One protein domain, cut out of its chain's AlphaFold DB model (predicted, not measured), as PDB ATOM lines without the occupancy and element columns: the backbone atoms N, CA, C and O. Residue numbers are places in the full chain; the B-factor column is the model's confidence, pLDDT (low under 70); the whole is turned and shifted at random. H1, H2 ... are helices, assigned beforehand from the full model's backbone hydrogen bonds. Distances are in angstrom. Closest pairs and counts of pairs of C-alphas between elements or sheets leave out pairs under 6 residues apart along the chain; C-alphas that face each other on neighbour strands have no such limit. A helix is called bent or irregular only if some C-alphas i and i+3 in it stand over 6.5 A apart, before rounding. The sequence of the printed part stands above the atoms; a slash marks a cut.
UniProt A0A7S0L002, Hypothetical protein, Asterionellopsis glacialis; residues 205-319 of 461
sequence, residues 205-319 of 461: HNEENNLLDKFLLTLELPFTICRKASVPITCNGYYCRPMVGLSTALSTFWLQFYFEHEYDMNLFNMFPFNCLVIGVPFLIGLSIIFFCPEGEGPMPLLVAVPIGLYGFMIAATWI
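AT A GLANCE: This is residues 205 to 319 of the 461 residues of the protein "Hypothetical protein" of Asterionellopsis glacialis (UniProt A0A7S0L002). A helical hairpin of H2 and H3 forms the core, H4 packs over the middle of H2, and the bent helix H1 reaches away from H2 as an arm, with residues 218 to 225 standing free. The printed part has 115 residues with four named helices, H1 to H4 in chain order, and no named strand: all helix. It is only just loose, close to compact, with a radius of gyration of the C-alphas of 16.2 A, and flat, spanning 52 by 36 by 20 A.

HOW THE PARTS SIT: H2, residues 241 to 263, is the hub and has a kink of 28 degrees near residue 252. It touches H3, residues 273 to 291, at a shallow tilt of 15 degrees, opposite ways, a hairpin; the closest C-alphas, of Gly 245 and Gly 285, are 4.0 A apart. H4, residues 301 to 319, touches H2 with residues 311 to 317 alone, the same way at a tilt of 38 degrees, only just steep; the closest C-alphas, of Ser 251 and Ile 314, are 7.0 A apart. H1, residues 211 to 230, was assigned as one helix by its hydrogen bonds but is bent, with C-alphas 219 and 222 7.1 A apart; its arms H1a, residues 211 to 219, and H1b, residues 222 to 230, stand at 54 degrees, a steep tilt. H1b touches H2 about perpendicular, at 77 degrees, the closest C-alphas being those of Ser 230 and Ser 251, 4.3 A apart. H1a is apart from H2, H3 and H4. Helix packing is mostly crossed, only just, with 1 of 3 touching pairs at a shallow tilt. Every O i to N i+4 pair is within hydrogen-bond range in H1a and H1b, against 17 of 19 in H2, 13 of 15 in H3 and 14 of 15 in H4.

IN THESE COORDINATES: H2 is 32.5 A long, H3 26.0 A, H4 25.8 A, H1a 12.6 A and H1b 12.5 A. C-alpha 211 is at (126.264, 126.690, 116.101) and C-alpha 319 at (101.901, 121.265, 128.394).

THE WHOLE: The C-alphas of Glu 207 and Phe 271, the two farthest apart, are 52.3 A apart. The printed part has no cut, and its three links are short. Mean pLDDT of the printed part is 81.9, under 70 in residues 235 to 239 and 293 to 299.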
ATOM      1  N   HIS A 205     126.820 133.437 124.099       76.31
ATOM      2  CA  HIS A 205     128.209 133.617 124.530       76.31
ATOM      3  C   HIS A 205     128.741 132.439 125.349       76.31
ATOM      4  O   HIS A 205     129.926 132.435 125.661       76.31
ATOM      5  N   ASN A 206     127.913 131.435 125.651       79.69
ATOM      6  CA  ASN A 206     128.407 130.188 126.214       79.69
ATOM      7  C   ASN A 206     129.266 129.448 125.167       79.69
ATOM      8  O   ASN A 206     128.828 129.231 124.029       79.69
ATOM      9  N   GLU A 207     130.504 129.121 125.544       74.50
ATOM     10  CA  GLU A 207     131.492 128.438 124.696       74.50
ATOM     11  C   GLU A 207     131.109 126.977 124.427       74.50
ATOM     12  O   GLU A 207     131.553 126.395 123.440       74.50
ATOM     13  N   GLU A 208     130.234 126.413 125.257       76.00
ATOM     14  CA  GLU A 208     129.761 125.032 125.152       76.00
ATOM     15  C   GLU A 208     128.687 124.843 124.071       76.00
ATOM     16  O   GLU A 208     128.495 123.733 123.574       76.00
ATOM     17  N   ASN A 209     128.003 125.920 123.668       77.69
ATOM     18  CA  ASN A 209     126.924 125.843 122.689       77.69
ATOM     19  C   ASN A 209     127.489 125.802 121.265       77.69
ATOM     20  O   ASN A 209     128.103 126.768 120.791       77.69
ATOM     21  N   ASN A 210     127.194 124.732 120.526       86.88
ATOM     22  CA  ASN A 210     127.529 124.650 119.109       86.88
ATOM     23  C   ASN A 210     126.673 125.622 118.281       86.88
ATOM     24  O   ASN A 210     125.652 126.143 118.729       86.88
ATOM     25  N   LEU A 211     127.050 125.845 117.017       84.81
ATOM     26  CA  LEU A 211     126.264 126.690 116.101       84.81
ATOM     27  C   LEU A 211     124.824 126.185 115.925       84.81
ATOM     28  O   LEU A 211     123.903 126.991 115.805       84.81
ATOM     29  N   LEU A 212     124.639 124.864 115.932       82.94
ATOM     30  CA  LEU A 212     123.323 124.233 115.875       82.94
ATOM     31  C   LEU A 212     122.518 124.543 117.142       82.94
ATOM     32  O   LEU A 212     121.370 124.965 117.030       82.94
ATOM     33  N   ASP A 213     123.133 124.428 118.319       81.06
ATOM     34  CA  ASP A 213     122.482 124.713 119.602       81.06
ATOM     35  C   ASP A 213     122.054 126.181 119.671       81.06
ATOM     36  O   ASP A 213     120.907 126.484 119.978       81.06
ATOM     37  N   LYS A 214     122.926 127.108 119.252       82.62
ATOM     38  CA  LYS A 214     122.591 128.541 119.163       82.62
ATOM     39  C   LYS A 214     121.422 128.804 118.216       82.62
ATOM     40  O   LYS A 214     120.569 129.640 118.515       82.62
ATOM     41  N   PHE A 215     121.366 128.109 117.080       87.62
ATOM     42  CA  PHE A 215     120.257 128.223 116.134       87.62
ATOM     43  C   PHE A 215     118.943 127.699 116.729       87.62
ATOM     44  O   PHE A 215     117.943 128.415 116.697       87.62
ATOM     45  N   LEU A 216     118.945 126.502 117.325       85.19
ATOM     46  CA  LEU A 216     117.761 125.918 117.964       85.19
ATOM     47  C   LEU A 216     117.265 126.767 119.139       85.19
ATOM     48  O   LEU A 216     116.081 127.090 119.196       85.19
ATOM     49  N   LEU A 217     118.169 127.222 120.010       82.31
ATOM     50  CA  LEU A 217     117.838 128.108 121.130       82.31
ATOM     51  C   LEU A 217     117.257 129.442 120.656       82.31
ATOM     52  O   LEU A 217     116.366 129.991 121.295       82.31
ATOM     53  N   THR A 218     117.721 129.961 119.515       87.19
ATOM     54  CA  THR A 218     117.153 131.180 118.919       87.19
ATOM     55  C   THR A 218     115.721 130.953 118.424       87.19
ATOM     56  O   THR A 218     114.886 131.848 118.553       87.19
ATOM     57  N   LEU A 219     115.410 129.768 117.889       87.19
ATOM     58  CA  LEU A 219     114.044 129.403 117.492       87.19
ATOM     59  C   LEU A 219     113.126 129.167 118.700       87.19
ATOM     60  O   LEU A 219     111.946 129.513 118.647       87.19
ATOM     61  N   GLU A 220     113.658 128.617 119.790       85.94
ATOM     62  CA  GLU A 220     112.927 128.385 121.042       85.94
ATOM     63  C   GLU A 220     112.713 129.678 121.850       85.94
ATOM     64  O   GLU A 220     111.759 129.794 122.622       85.94
ATOM     65  N   LEU A 221     113.580 130.674 121.658       85.19
ATOM     66  CA  LEU A 221     113.613 131.931 122.401       85.19
ATOM     67  C   LEU A 221     112.237 132.596 122.616       85.19
ATOM     68  O   LEU A 221     111.923 132.882 123.774       85.19
ATOM     69  N   PRO A 222     111.394 132.850 121.588       88.56
ATOM     70  CA  PRO A 222     110.095 133.490 121.803       88.56
ATOM     71  C   PRO A 222     109.199 132.688 122.755       88.56
ATOM     72  O   PRO A 222     108.579 133.264 123.650       88.56
ATOM     73  N   PHE A 223     109.185 131.360 122.630       87.00
ATOM     74  CA  PHE A 223     108.411 130.478 123.503       87.00
ATOM     75  C   PHE A 223     108.990 130.440 124.917       87.00
ATOM     76  O   PHE A 223     108.248 130.507 125.896       87.00
ATOM     77  N   THR A 224     110.319 130.427 125.041       85.50
ATOM     78  CA  THR A 224     110.997 130.483 126.340       85.50
ATOM     79  C   THR A 224     110.699 131.782 127.082       85.50
ATOM     80  O   THR A 224     110.460 131.746 128.289       85.50
ATOM     81  N   ILE A 225     110.666 132.920 126.383       86.56
ATOM     82  CA  ILE A 225     110.302 134.215 126.971       86.56
ATOM     83  C   ILE A 225     108.852 134.177 127.465       86.56
ATOM     84  O   ILE A 225     108.608 134.510 128.622       86.56
ATOM     85  N   CYS A 226     107.905 133.717 126.640       87.50
ATOM     86  CA  CYS A 226     106.496 133.592 127.032       87.50
ATOM     87  C   CYS A 226     106.304 132.661 128.239       87.50
ATOM     88  O   CYS A 226     105.565 132.988 129.171       87.50
ATOM     89  N   ARG A 227     107.014 131.527 128.267       86.62
ATOM     90  CA  ARG A 227     106.985 130.577 129.383       86.62
ATOM     91  C   ARG A 227     107.564 131.189 130.656       86.62
ATOM     92  O   ARG A 227     106.901 131.169 131.684       86.62
ATOM     93  N   LYS A 228     108.758 131.792 130.603       84.44
ATOM     94  CA  LYS A 228     109.374 132.466 131.767       84.44
ATOM     95  C   LYS A 228     108.536 133.647 132.265       84.44
ATOM     96  O   LYS A 228     108.529 133.932 133.456       84.44
ATOM     97  N   ALA A 229     107.819 134.318 131.367       86.56
ATOM     98  CA  ALA A 229     106.931 135.419 131.709       86.56
ATOM     99  C   ALA A 229     105.598 134.968 132.315       86.56
ATOM    100  O   ALA A 229     104.919 135.808 132.880       86.56
ATOM    101  N   SER A 230     105.198 133.699 132.209       87.94
ATOM    102  CA  SER A 230     103.903 133.210 132.715       87.94
ATOM    103  C   SER A 230     104.033 132.152 133.806       87.94
ATOM    104  O   SER A 230     103.134 132.020 134.625       87.94
ATOM    105  N   VAL A 231     105.142 131.417 133.867       87.50
ATOM    106  CA  VAL A 231     105.373 130.363 134.857       87.50
ATOM    107  C   VAL A 231     106.256 130.912 135.977       87.50
ATOM    108  O   VAL A 231     107.439 131.167 135.742       87.50
ATOM    109  N   PRO A 232     105.731 131.101 137.200       84.62
ATOM    110  CA  PRO A 232     106.570 131.415 138.346       84.62
ATOM    111  C   PRO A 232     107.432 130.222 138.735       84.62
ATOM    112  O   PRO A 232     106.945 129.108 138.902       84.62
ATOM    113  N   ILE A 233     108.730 130.478 138.884       75.44
ATOM    114  CA  ILE A 233     109.731 129.471 139.228       75.44
ATOM    115  C   ILE A 233     110.315 129.828 140.591       75.44
ATOM    116  O   ILE A 233     110.655 130.983 140.855       75.44
ATOM    117  N   THR A 234     110.442 128.823 141.446       71.25
ATOM    118  CA  THR A 234     111.185 128.919 142.700       71.25
ATOM    119  C   THR A 234     112.604 128.425 142.493       71.25
ATOM    120  O   THR A 234     112.795 127.362 141.912       71.25
ATOM    121  N   CYS A 235     113.592 129.181 142.968       63.16
ATOM    122  CA  CYS A 235     115.000 128.816 142.845       63.16
ATOM    123  C   CYS A 235     115.595 128.505 144.223       63.16
ATOM    124  O   CYS A 235     115.391 129.275 145.167       63.16
ATOM    125  N   ASN A 236     116.386 127.434 144.301       52.31
ATOM    126  CA  ASN A 236     117.270 127.145 145.429       52.31
ATOM    127  C   ASN A 236     118.523 128.024 145.284       52.31
ATOM    128  O   ASN A 236     119.486 127.660 144.618       52.31
ATOM    129  N   GLY A 237     118.463 129.257 145.795       61.00
ATOM    130  CA  GLY A 237     119.549 130.236 145.687       61.00
ATOM    131  C   GLY A 237     119.045 131.657 145.432       61.00
ATOM    132  O   GLY A 237     118.001 132.055 145.943       61.00
ATOM    133  N   TYR A 238     119.787 132.433 144.635       59.12
ATOM    134  CA  TYR A 238     119.388 133.795 144.268       59.12
ATOM    135  C   TYR A 238     118.172 133.766 143.336       59.12
ATOM    136  O   TYR A 238     118.231 133.208 142.240       59.12
ATOM    137  N   TYR A 239     117.080 134.412 143.743       67.81
ATOM    138  CA  TYR A 239     115.890 134.556 142.911       67.81
ATOM    139  C   TYR A 239     115.723 135.998 142.433       67.81
ATOM    140  O   TYR A 239     115.850 136.960 143.192       67.81
ATOM    141  N   CYS A 240     115.388 136.154 141.151       72.31
ATOM    142  CA  CYS A 240     115.049 137.453 140.584       72.31
ATOM    143  C   CYS A 240     113.610 137.807 140.979       72.31
ATOM    144  O   CYS A 240     112.641 137.349 140.369       72.31
ATOM    145  N   ARG A 241     113.461 138.631 142.020       76.56
ATOM    146  CA  ARG A 241     112.160 139.072 142.542       76.56
ATOM    147  C   ARG A 241     111.217 139.652 141.485       76.56
ATOM    148  O   ARG A 241     110.056 139.237 141.472       76.56
ATOM    149  N   PRO A 242     111.645 140.607 140.625       79.62
ATOM    150  CA  PRO A 242     110.740 141.166 139.632       79.62
ATOM    151  C   PRO A 242     110.290 140.104 138.634       79.62
ATOM    152  O   PRO A 242     109.159 140.191 138.177       79.62
ATOM    153  N   MET A 243     111.103 139.080 138.352       81.94
ATOM    154  CA  MET A 243     110.681 137.974 137.494       81.94
ATOM    155  C   MET A 243     109.617 137.106 138.142       81.94
ATOM    156  O   MET A 243     108.579 136.911 137.530       81.94
ATOM    157  N   VAL A 244     109.819 136.658 139.385       83.00
ATOM    158  CA  VAL A 244     108.827 135.832 140.098       83.00
ATOM    159  C   VAL A 244     107.505 136.585 140.276       83.00
ATOM    160  O   VAL A 244     106.423 136.028 140.092       83.00
ATOM    161  N   GLY A 245     107.573 137.874 140.613       84.69
ATOM    162  CA  GLY A 245     106.381 138.704 140.761       84.69
ATOM    163  C   GLY A 245     105.664 138.966 139.436       84.69
ATOM    164  O   GLY A 245     104.440 138.847 139.369       84.69
ATOM    165  N   LEU A 246     106.411 139.274 138.369       87.19
ATOM    166  CA  LEU A 246     105.858 139.508 137.034       87.19
ATOM    167  C   LEU A 246     105.264 138.228 136.447       87.19
ATOM    168  O   LEU A 246     104.158 138.281 135.923       87.19
ATOM    169  N   SER A 247     105.925 137.083 136.609       88.94
ATOM    170  CA  SER A 247     105.409 135.797 136.146       88.94
ATOM    171  C   SER A 247     104.145 135.378 136.889       88.94
ATOM    172  O   SER A 247     103.202 134.911 136.263       88.94
ATOM    173  N   THR A 248     104.073 135.620 138.203       88.25
ATOM    174  CA  THR A 248     102.866 135.356 139.011       88.25
ATOM    175  C   THR A 248     101.713 136.304 138.665       88.25
ATOM    176  O   THR A 248     100.546 135.950 138.806       88.25
ATOM    177  N   ALA A 249     102.008 137.526 138.221       88.75
ATOM    178  CA  ALA A 249     100.975 138.448 137.765       88.75
ATOM    179  C   ALA A 249     100.493 138.096 136.349       88.75
ATOM    180  O   ALA A 249      99.290 138.053 136.095       88.75
ATOM    181  N   LEU A 250     101.418 137.827 135.426       89.94
ATOM    182  CA  LEU A 250     101.123 137.534 134.024       89.94
ATOM    183  C   LEU A 250     100.530 136.140 133.802       89.94
ATOM    184  O   LEU A 250      99.777 135.955 132.844       89.94
ATOM    185  N   SER A 251     100.777 135.187 134.703       90.94
ATOM    186  CA  SER A 251     100.112 133.879 134.703       90.94
ATOM    187  C   SER A 251      98.583 133.995 134.689       90.94
ATOM    188  O   SER A 251      97.906 133.126 134.150       90.94
ATOM    189  N   THR A 252      98.019 135.075 135.238       89.25
ATOM    190  CA  THR A 252      96.566 135.301 135.252       89.25
ATOM    191  C   THR A 252      95.993 135.561 133.862       89.25
ATOM    192  O   THR A 252      94.922 135.050 133.535       89.25
ATOM    193  N   PHE A 253      96.726 136.288 133.014       89.12
ATOM    194  CA  PHE A 253      96.358 136.490 131.614       89.12
ATOM    195  C   PHE A 253      96.522 135.204 130.809       89.12
ATOM    196  O   PHE A 253      95.690 134.914 129.955       89.12
ATOM    197  N   TRP A 254      97.554 134.411 131.117       91.50
ATOM    198  CA  TRP A 254      97.711 133.083 130.530       91.50
ATOM    199  C   TRP A 254      96.537 132.162 130.882       91.50
ATOM    200  O   TRP A 254      95.968 131.540 129.995       91.50
ATOM    201  N   LEU A 255      96.121 132.119 132.152       90.25
ATOM    202  CA  LEU A 255      94.967 131.322 132.576       90.25
ATOM    203  C   LEU A 255      93.680 131.761 131.882       90.25
ATOM    204  O   LEU A 255      92.936 130.906 131.419       90.25
ATOM    205  N   GLN A 256      93.428 133.067 131.773       89.44
ATOM    206  CA  GLN A 256      92.299 133.556 130.981       89.44
ATOM    207  C   GLN A 256      92.365 133.023 129.550       89.44
ATOM    208  O   GLN A 256      91.381 132.469 129.074       89.44
ATOM    209  N   PHE A 257      93.505 133.202 128.877       90.75
ATOM    210  CA  PHE A 257      93.683 132.764 127.497       90.75
ATOM    211  C   PHE A 257      93.439 131.257 127.352       90.75
ATOM    212  O   PHE A 257      92.687 130.849 126.476       90.75
ATOM    213  N   TYR A 258      94.010 130.448 128.244       91.19
ATOM    214  CA  TYR A 258      93.841 128.998 128.247       91.19
ATOM    215  C   TYR A 258      92.372 128.586 128.443       91.19
ATOM    216  O   TYR A 258      91.849 127.801 127.662       91.19
ATOM    217  N   PHE A 259      91.669 129.144 129.435       89.56
ATOM    218  CA  PHE A 259      90.265 128.791 129.686       89.56
ATOM    219  C   PHE A 259      89.304 129.280 128.595       89.56
ATOM    220  O   PHE A 259      88.299 128.622 128.323       89.56
ATOM    221  N   GLU A 260      89.607 130.417 127.973       89.81
ATOM    222  CA  GLU A 260      88.848 130.933 126.837       89.81
ATOM    223  C   GLU A 260      89.084 130.089 125.581       89.81
ATOM    224  O   GLU A 260      88.132 129.784 124.873       89.81
ATOM    225  N   HIS A 261      90.324 129.661 125.334       90.00
ATOM    226  CA  HIS A 261      90.664 128.823 124.186       90.00
ATOM    227  C   HIS A 261      90.101 127.401 124.308       90.00
ATOM    228  O   HIS A 261      89.482 126.914 123.367       90.00
ATOM    229  N   GLU A 262      90.284 126.763 125.467       87.94
ATOM    230  CA  GLU A 262      90.006 125.333 125.652       87.94
ATOM    231  C   GLU A 262      88.552 125.049 126.055       87.94
ATOM    232  O   GLU A 262      87.941 124.073 125.626       87.94
ATOM    233  N   TYR A 263      87.960 125.921 126.878       85.75
ATOM    234  CA  TYR A 263      86.634 125.693 127.460       85.75
ATOM    235  C   TYR A 263      85.580 126.721 127.020       85.75
ATOM    236  O   TYR A 263      84.455 126.664 127.521       85.75
ATOM    237  N   ASP A 264      85.923 127.670 126.136       87.44
ATOM    238  CA  ASP A 264      85.074 128.817 125.754       87.44
ATOM    239  C   ASP A 264      84.549 129.592 126.988       87.44
ATOM    240  O   ASP A 264      83.459 130.169 127.009       87.44
ATOM    241  N   MET A 265      85.320 129.565 128.086       84.88
ATOM    242  CA  MET A 265      84.953 130.171 129.363       84.88
ATOM    243  C   MET A 265      85.733 131.458 129.591       84.88
ATOM    244  O   MET A 265      86.931 131.449 129.867       84.88
ATOM    245  N   ASN A 266      85.026 132.587 129.582       85.81
ATOM    246  CA  ASN A 266      85.628 133.872 129.908       85.81
ATOM    247  C   ASN A 266      85.679 134.084 131.434       85.81
ATOM    248  O   ASN A 266      84.682 134.470 132.058       85.81
ATOM    249  N   LEU A 267      86.848 133.849 132.039       82.44
ATOM    250  CA  LEU A 267      87.019 133.929 133.491       82.44
ATOM    251  C   LEU A 267      86.773 135.335 134.036       82.44
ATOM    252  O   LEU A 267      86.261 135.447 135.144       82.44
ATOM    253  N   PHE A 268      87.061 136.409 133.293       82.12
ATOM    254  CA  PHE A 268      86.850 137.779 133.782       82.12
ATOM    255  C   PHE A 268      85.395 138.081 134.167       82.12
ATOM    256  O   PHE A 268      85.161 138.831 135.120       82.12
ATOM    257  N   ASN A 269      84.427 137.470 133.479       82.88
ATOM    258  CA  ASN A 269      83.000 137.730 133.678       82.88
ATOM    259  C   ASN A 269      82.358 136.852 134.769       82.88
ATOM    260  O   ASN A 269      81.233 137.118 135.196       82.88
ATOM    261  N   MET A 270      83.055 135.818 135.250       80.31
ATOM    262  CA  MET A 270      82.526 134.847 136.214       80.31
ATOM    263  C   MET A 270      82.760 135.278 137.671       80.31
ATOM    264  O   MET A 270      83.619 134.739 138.371       80.31
ATOM    265  N   PHE A 271      81.987 136.246 138.166       78.88
ATOM    266  CA  PHE A 271      82.044 136.647 139.579       78.88
ATOM    267  C   PHE A 271      81.361 135.611 140.501       78.88
ATOM    268  O   PHE A 271      80.244 135.190 140.188       78.88
ATOM    269  N   PRO A 272      81.959 135.207 141.650       80.62
ATOM    270  CA  PRO A 272      83.211 135.688 142.264       80.62
ATOM    271  C   PRO A 272      84.466 134.854 141.937       80.62
ATOM    272  O   PRO A 272      85.535 135.106 142.495       80.62
ATOM    273  N   PHE A 273      84.356 133.842 141.074       82.00
ATOM    274  CA  PHE A 273      85.462 132.942 140.719       82.00
ATOM    275  C   PHE A 273      86.658 133.696 140.113       82.00
ATOM    276  O   PHE A 273      87.813 133.406 140.427       82.00
ATOM    277  N   ASN A 274      86.376 134.744 139.337       83.88
ATOM    278  CA  ASN A 274      87.361 135.649 138.751       83.88
ATOM    279  C   ASN A 274      88.294 136.297 139.793       83.88
ATOM    280  O   ASN A 274      89.506 136.364 139.594       83.88
ATOM    281  N   CYS A 275      87.764 136.725 140.941       83.00
ATOM    282  CA  CYS A 275      88.553 137.335 142.005       83.00
ATOM    283  C   CYS A 275      89.551 136.343 142.605       83.00
ATOM    284  O   CYS A 275      90.657 136.741 142.958       83.00
ATOM    285  N   LEU A 276      89.184 135.064 142.693       83.56
ATOM    286  CA  LEU A 276      90.040 134.022 143.251       83.56
ATOM    287  C   LEU A 276      91.125 133.577 142.265       83.56
ATOM    288  O   LEU A 276      92.277 133.441 142.659       83.56
ATOM    289  N   VAL A 277      90.777 133.368 140.995       80.69
ATOM    290  CA  VAL A 277      91.710 132.806 139.999       80.69
ATOM    291  C   VAL A 277      92.598 133.871 139.356       80.69
ATOM    292  O   VAL A 277      93.752 133.596 139.044       80.69
ATOM    293  N   ILE A 278      92.092 135.096 139.190       83.81
ATOM    294  CA  ILE A 278      92.824 136.200 138.556       83.81
ATOM    295  C   ILE A 278      93.229 137.247 139.594       83.81
ATOM    296  O   ILE A 278      94.392 137.634 139.669       83.81
ATOM    297  N   GLY A 279      92.288 137.687 140.432       84.19
ATOM    298  CA  GLY A 279      92.543 138.763 141.395       84.19
ATOM    299  C   GLY A 279      93.623 138.415 142.422       84.19
ATOM    300  O   GLY A 279      94.553 139.194 142.624       84.19
ATOM    301  N   VAL A 280      93.533 137.240 143.050       86.94
ATOM    302  CA  VAL A 280      94.473 136.821 144.101       86.94
ATOM    303  C   VAL A 280      95.907 136.659 143.571       86.94
ATOM    304  O   VAL A 280      96.789 137.309 144.136       86.94
ATOM    305  N   PRO A 281      96.195 135.894 142.494       87.06
ATOM    306  CA  PRO A 281      97.571 135.759 142.011       87.06
ATOM    307  C   PRO A 281      98.147 137.078 141.492       87.06
ATOM    308  O   PRO A 281      99.307 137.381 141.761       87.06
ATOM    309  N   PHE A 282      97.330 137.924 140.852       87.50
ATOM    310  CA  PHE A 282      97.769 139.247 140.405       87.50
ATOM    311  C   PHE A 282      98.212 140.136 141.579       87.50
ATOM    312  O   PHE A 282      99.279 140.753 141.535       87.50
ATOM    313  N   LEU A 283      97.430 140.163 142.664       86.69
ATOM    314  CA  LEU A 283      97.770 140.915 143.875       86.69
ATOM    315  C   LEU A 283      98.981 140.328 144.606       86.69
ATOM    316  O   LEU A 283      99.793 141.091 145.134       86.69
ATOM    317  N   ILE A 284      99.133 139.002 144.626       86.31
ATOM    318  CA  ILE A 284     100.310 138.333 145.196       86.31
ATOM    319  C   ILE A 284     101.561 138.685 144.387       86.31
ATOM    320  O   ILE A 284     102.554 139.108 144.975       86.31
ATOM    321  N   GLY A 285     101.507 138.596 143.055       83.38
ATOM    322  CA  GLY A 285     102.611 138.971 142.170       83.38
ATOM    323  C   GLY A 285     103.042 140.422 142.378       83.38
ATOM    324  O   GLY A 285     104.225 140.705 142.567       83.38
ATOM    325  N   LEU A 286     102.073 141.337 142.473       83.38
ATOM    326  CA  LEU A 286     102.332 142.738 142.800       83.38
ATOM    327  C   LEU A 286     102.958 142.875 144.197       83.38
ATOM    328  O   LEU A 286     103.971 143.551 144.364       83.38
ATOM    329  N   SER A 287     102.424 142.174 145.196       81.94
ATOM    330  CA  SER A 287     102.945 142.211 146.566       81.94
ATOM    331  C   SER A 287     104.392 141.714 146.657       81.94
ATOM    332  O   SER A 287     105.187 142.302 147.388       81.94
ATOM    333  N   ILE A 288     104.775 140.700 145.877       81.94
ATOM    334  CA  ILE A 288     106.159 140.205 145.796       81.94
ATOM    335  C   ILE A 288     107.093 141.296 145.250       81.94
ATOM    336  O   ILE A 288     108.177 141.523 145.798       81.94
ATOM    337  N   ILE A 289     106.664 142.022 144.215       79.88
ATOM    338  CA  ILE A 289     107.457 143.108 143.620       79.88
ATOM    339  C   ILE A 289     107.671 144.234 144.639       79.88
ATOM    340  O   ILE A 289     108.796 144.715 144.786       79.88
ATOM    341  N   PHE A 290     106.626 144.622 145.376       75.25
ATOM    342  CA  PHE A 290     106.667 145.775 146.283       75.25
ATOM    343  C   PHE A 290     107.241 145.483 147.678       75.25
ATOM    344  O   PHE A 290     108.012 146.298 148.183       75.25
ATOM    345  N   PHE A 291     106.916 144.344 148.297       74.19
ATOM    346  CA  PHE A 291     107.145 144.116 149.734       74.19
ATOM    347  C   PHE A 291     108.222 143.082 150.075       74.19
ATOM    348  O   PHE A 291     108.643 143.013 151.227       74.19
ATOM    349  N   CYS A 292     108.689 142.280 149.118       71.94
ATOM    350  CA  CYS A 292     109.696 141.258 149.412       71.94
ATOM    351  C   CYS A 292     111.054 141.902 149.814       71.94
ATOM    352  O   CYS A 292     111.388 142.971 149.286       71.94
ATOM    353  N   PRO A 293     111.853 141.327 150.737       65.19
ATOM    354  CA  PRO A 293     113.240 141.746 150.984       65.19
ATOM    355  C   PRO A 293     114.168 141.369 149.814       65.19
ATOM    356  O   PRO A 293     113.747 140.684 148.886       65.19
ATOM    357  N   GLU A 294     115.404 141.873 149.794       61.00
ATOM    358  CA  GLU A 294     116.401 141.514 148.767       61.00
ATOM    359  C   GLU A 294     116.726 140.012 148.808       61.00
ATOM    360  O   GLU A 294     116.826 139.424 149.881       61.00
ATOM    361  N   GLY A 295     116.823 139.395 147.623       56.50
ATOM    362  CA  GLY A 295     116.931 137.945 147.424       56.50
ATOM    363  C   GLY A 295     118.325 137.379 147.690       56.50
ATOM    364  O   GLY A 295     118.827 136.582 146.901       56.50
ATOM    365  N   GLU A 296     118.985 137.818 148.759       54.88
ATOM    366  CA  GLU A 296     120.210 137.176 149.235       54.88
ATOM    367  C   GLU A 296     119.829 135.987 150.124       54.88
ATOM    368  O   GLU A 296     119.589 136.131 151.320       54.88
ATOM    369  N   GLY A 297     119.724 134.807 149.509       59.44
ATOM    370  CA  GLY A 297     119.446 133.541 150.192       59.44
ATOM    371  C   GLY A 297     118.250 132.770 149.617       59.44
ATOM    372  O   GLY A 297     117.510 133.303 148.786       59.44
ATOM    373  N   PRO A 298     118.066 131.506 150.041       63.53
ATOM    374  CA  PRO A 298     116.969 130.663 149.577       63.53
ATOM    375  C   PRO A 298     115.612 131.231 150.012       63.53
ATOM    376  O   PRO A 298     115.465 131.767 151.114       63.53
ATOM    377  N   MET A 299     114.597 131.097 149.152       67.62
ATOM    378  CA  MET A 299     113.229 131.467 149.522       67.62
ATOM    379  C   MET A 299     112.753 130.614 150.710       67.62
ATOM    380  O   MET A 299     112.908 129.394 150.670       67.62
ATOM    381  N   PRO A 300     112.124 131.209 151.747       74.44
ATOM    382  CA  PRO A 300     111.545 130.434 152.838       74.44
ATOM    383  C   PRO A 300     110.568 129.384 152.302       74.44
ATOM    384  O   PRO A 300     109.699 129.713 151.491       74.44
ATOM    385  N   LEU A 301     110.665 128.145 152.793       75.19
ATOM    386  CA  LEU A 301     109.890 127.002 152.287       75.19
ATOM    387  C   LEU A 301     108.375 127.272 152.268       75.19
ATOM    388  O   LEU A 301     107.689 126.940 151.305       75.19
ATOM    389  N   LEU A 302     107.864 127.969 153.289       76.62
ATOM    390  CA  LEU A 302     106.449 128.353 153.395       76.62
ATOM    391  C   LEU A 302     105.958 129.251 152.248       76.62
ATOM    392  O   LEU A 302     104.764 129.277 151.967       76.62
ATOM    393  N   VAL A 303     106.859 129.995 151.605       78.25
ATOM    394  CA  VAL A 303     106.558 130.861 150.456       78.25
ATOM    395  C   VAL A 303     106.899 130.153 149.147       78.25
ATOM    396  O   VAL A 303     106.144 130.258 148.182       78.25
ATOM    397  N   ALA A 304     107.999 129.398 149.122       78.44
ATOM    398  CA  ALA A 304     108.429 128.659 147.945       78.44
ATOM    399  C   ALA A 304     107.408 127.581 147.549       78.44
ATOM    400  O   ALA A 304     106.992 127.534 146.398       78.44
ATOM    401  N   VAL A 305     106.926 126.764 148.489       81.56
ATOM    402  CA  VAL A 305     106.036 125.634 148.164       81.56
ATOM    403  C   VAL A 305     104.743 126.084 147.463       81.56
ATOM    404  O   VAL A 305     104.451 125.553 146.391       81.56
ATOM    405  N   PRO A 306     103.976 127.078 147.961       84.12
ATOM    406  CA  PRO A 306     102.775 127.536 147.262       84.12
ATOM    407  C   PRO A 306     103.056 128.135 145.879       84.12
ATOM    408  O   PRO A 306     102.290 127.892 144.947       84.12
ATOM    409  N   ILE A 307     104.145 128.899 145.728       82.81
ATOM    410  CA  ILE A 307     104.522 129.507 144.442       82.81
ATOM    411  C   ILE A 307     104.960 128.429 143.450       82.81
ATOM    412  O   ILE A 307     104.547 128.474 142.295       82.81
ATOM    413  N   GLY A 308     105.740 127.445 143.897       85.12
ATOM    414  CA  GLY A 308     106.178 126.313 143.083       85.12
ATOM    415  C   GLY A 308     105.009 125.436 142.641       85.12
ATOM    416  O   GLY A 308     104.904 125.112 141.463       85.12
ATOM    417  N   LEU A 309     104.069 125.125 143.543       86.19
ATOM    418  CA  LEU A 309     102.843 124.394 143.197       86.19
ATOM    419  C   LEU A 309     101.972 125.176 142.210       86.19
ATOM    420  O   LEU A 309     101.437 124.599 141.266       86.19
ATOM    421  N   TYR A 310     101.841 126.491 142.397       87.94
ATOM    422  CA  TYR A 310     101.132 127.338 141.444       87.94
ATOM    423  C   TYR A 310     101.833 127.351 140.080       87.94
ATOM    424  O   TYR A 310     101.188 127.114 139.063       87.94
ATOM    425  N   GLY A 311     103.154 127.536 140.053       88.88
ATOM    426  CA  GLY A 311     103.966 127.467 138.840       88.88
ATOM    427  C   GLY A 311     103.839 126.133 138.115       88.88
ATOM    428  O   GLY A 311     103.665 126.118 136.900       88.88
ATOM    429  N   PHE A 312     103.821 125.025 138.854       88.00
ATOM    430  CA  PHE A 312     103.571 123.691 138.314       88.00
ATOM    431  C   PHE A 312     102.199 123.590 137.632       88.00
ATOM    432  O   PHE A 312     102.113 123.088 136.515       88.00
ATOM    433  N   MET A 313     101.136 124.124 138.244       90.19
ATOM    434  CA  MET A 313      99.804 124.139 137.626       90.19
ATOM    435  C   MET A 313      99.767 124.975 136.340       90.19
ATOM    436  O   MET A 313      99.133 124.570 135.370       90.19
ATOM    437  N   ILE A 314     100.460 126.118 136.304       91.38
ATOM    438  CA  ILE A 314     100.573 126.930 135.081       91.38
ATOM    439  C   ILE A 314     101.398 126.211 134.008       91.38
ATOM    440  O   ILE A 314     101.061 126.253 132.829       91.38
ATOM    441  N   ALA A 315     102.471 125.522 134.394       90.56
ATOM    442  CA  ALA A 315     103.249 124.709 133.467       90.56
ATOM    443  C   ALA A 315     102.415 123.548 132.899       90.56
ATOM    444  O   ALA A 315     102.528 123.247 131.715       90.56
ATOM    445  N   ALA A 316     101.535 122.945 133.704       90.62
ATOM    446  CA  ALA A 316     100.633 121.896 133.244       90.62
ATOM    447  C   ALA A 316      99.671 122.393 132.151       90.62
ATOM    448  O   ALA A 316      99.492 121.690 131.162       90.62
ATOM    449  N   THR A 317      99.121 123.611 132.260       91.38
ATOM    450  CA  THR A 317      98.254 124.171 131.200       91.38
ATOM    451  C   THR A 317      99.021 124.521 129.925       91.38
ATOM    452  O   THR A 317      98.479 124.408 128.831       91.38
ATOM    453  N   TRP A 318     100.302 124.893 130.037       92.06
ATOM    454  CA  TRP A 318     101.191 125.010 128.875       92.06
ATOM    455  C   TRP A 318     101.417 123.671 128.175       92.06
ATOM    456  O   TRP A 318     101.364 123.615 126.950       92.06
ATOM    457  N   ILE A 319     101.686 122.610 128.942       90.62
ATOM    458  CA  ILE A 319     101.901 121.265 128.394       90.62
ATOM    459  C   ILE A 319     100.637 120.775 127.687       90.62
ATOM    460  O   ILE A 319     100.749 120.262 126.582       90.62
TER     461      ILE A 319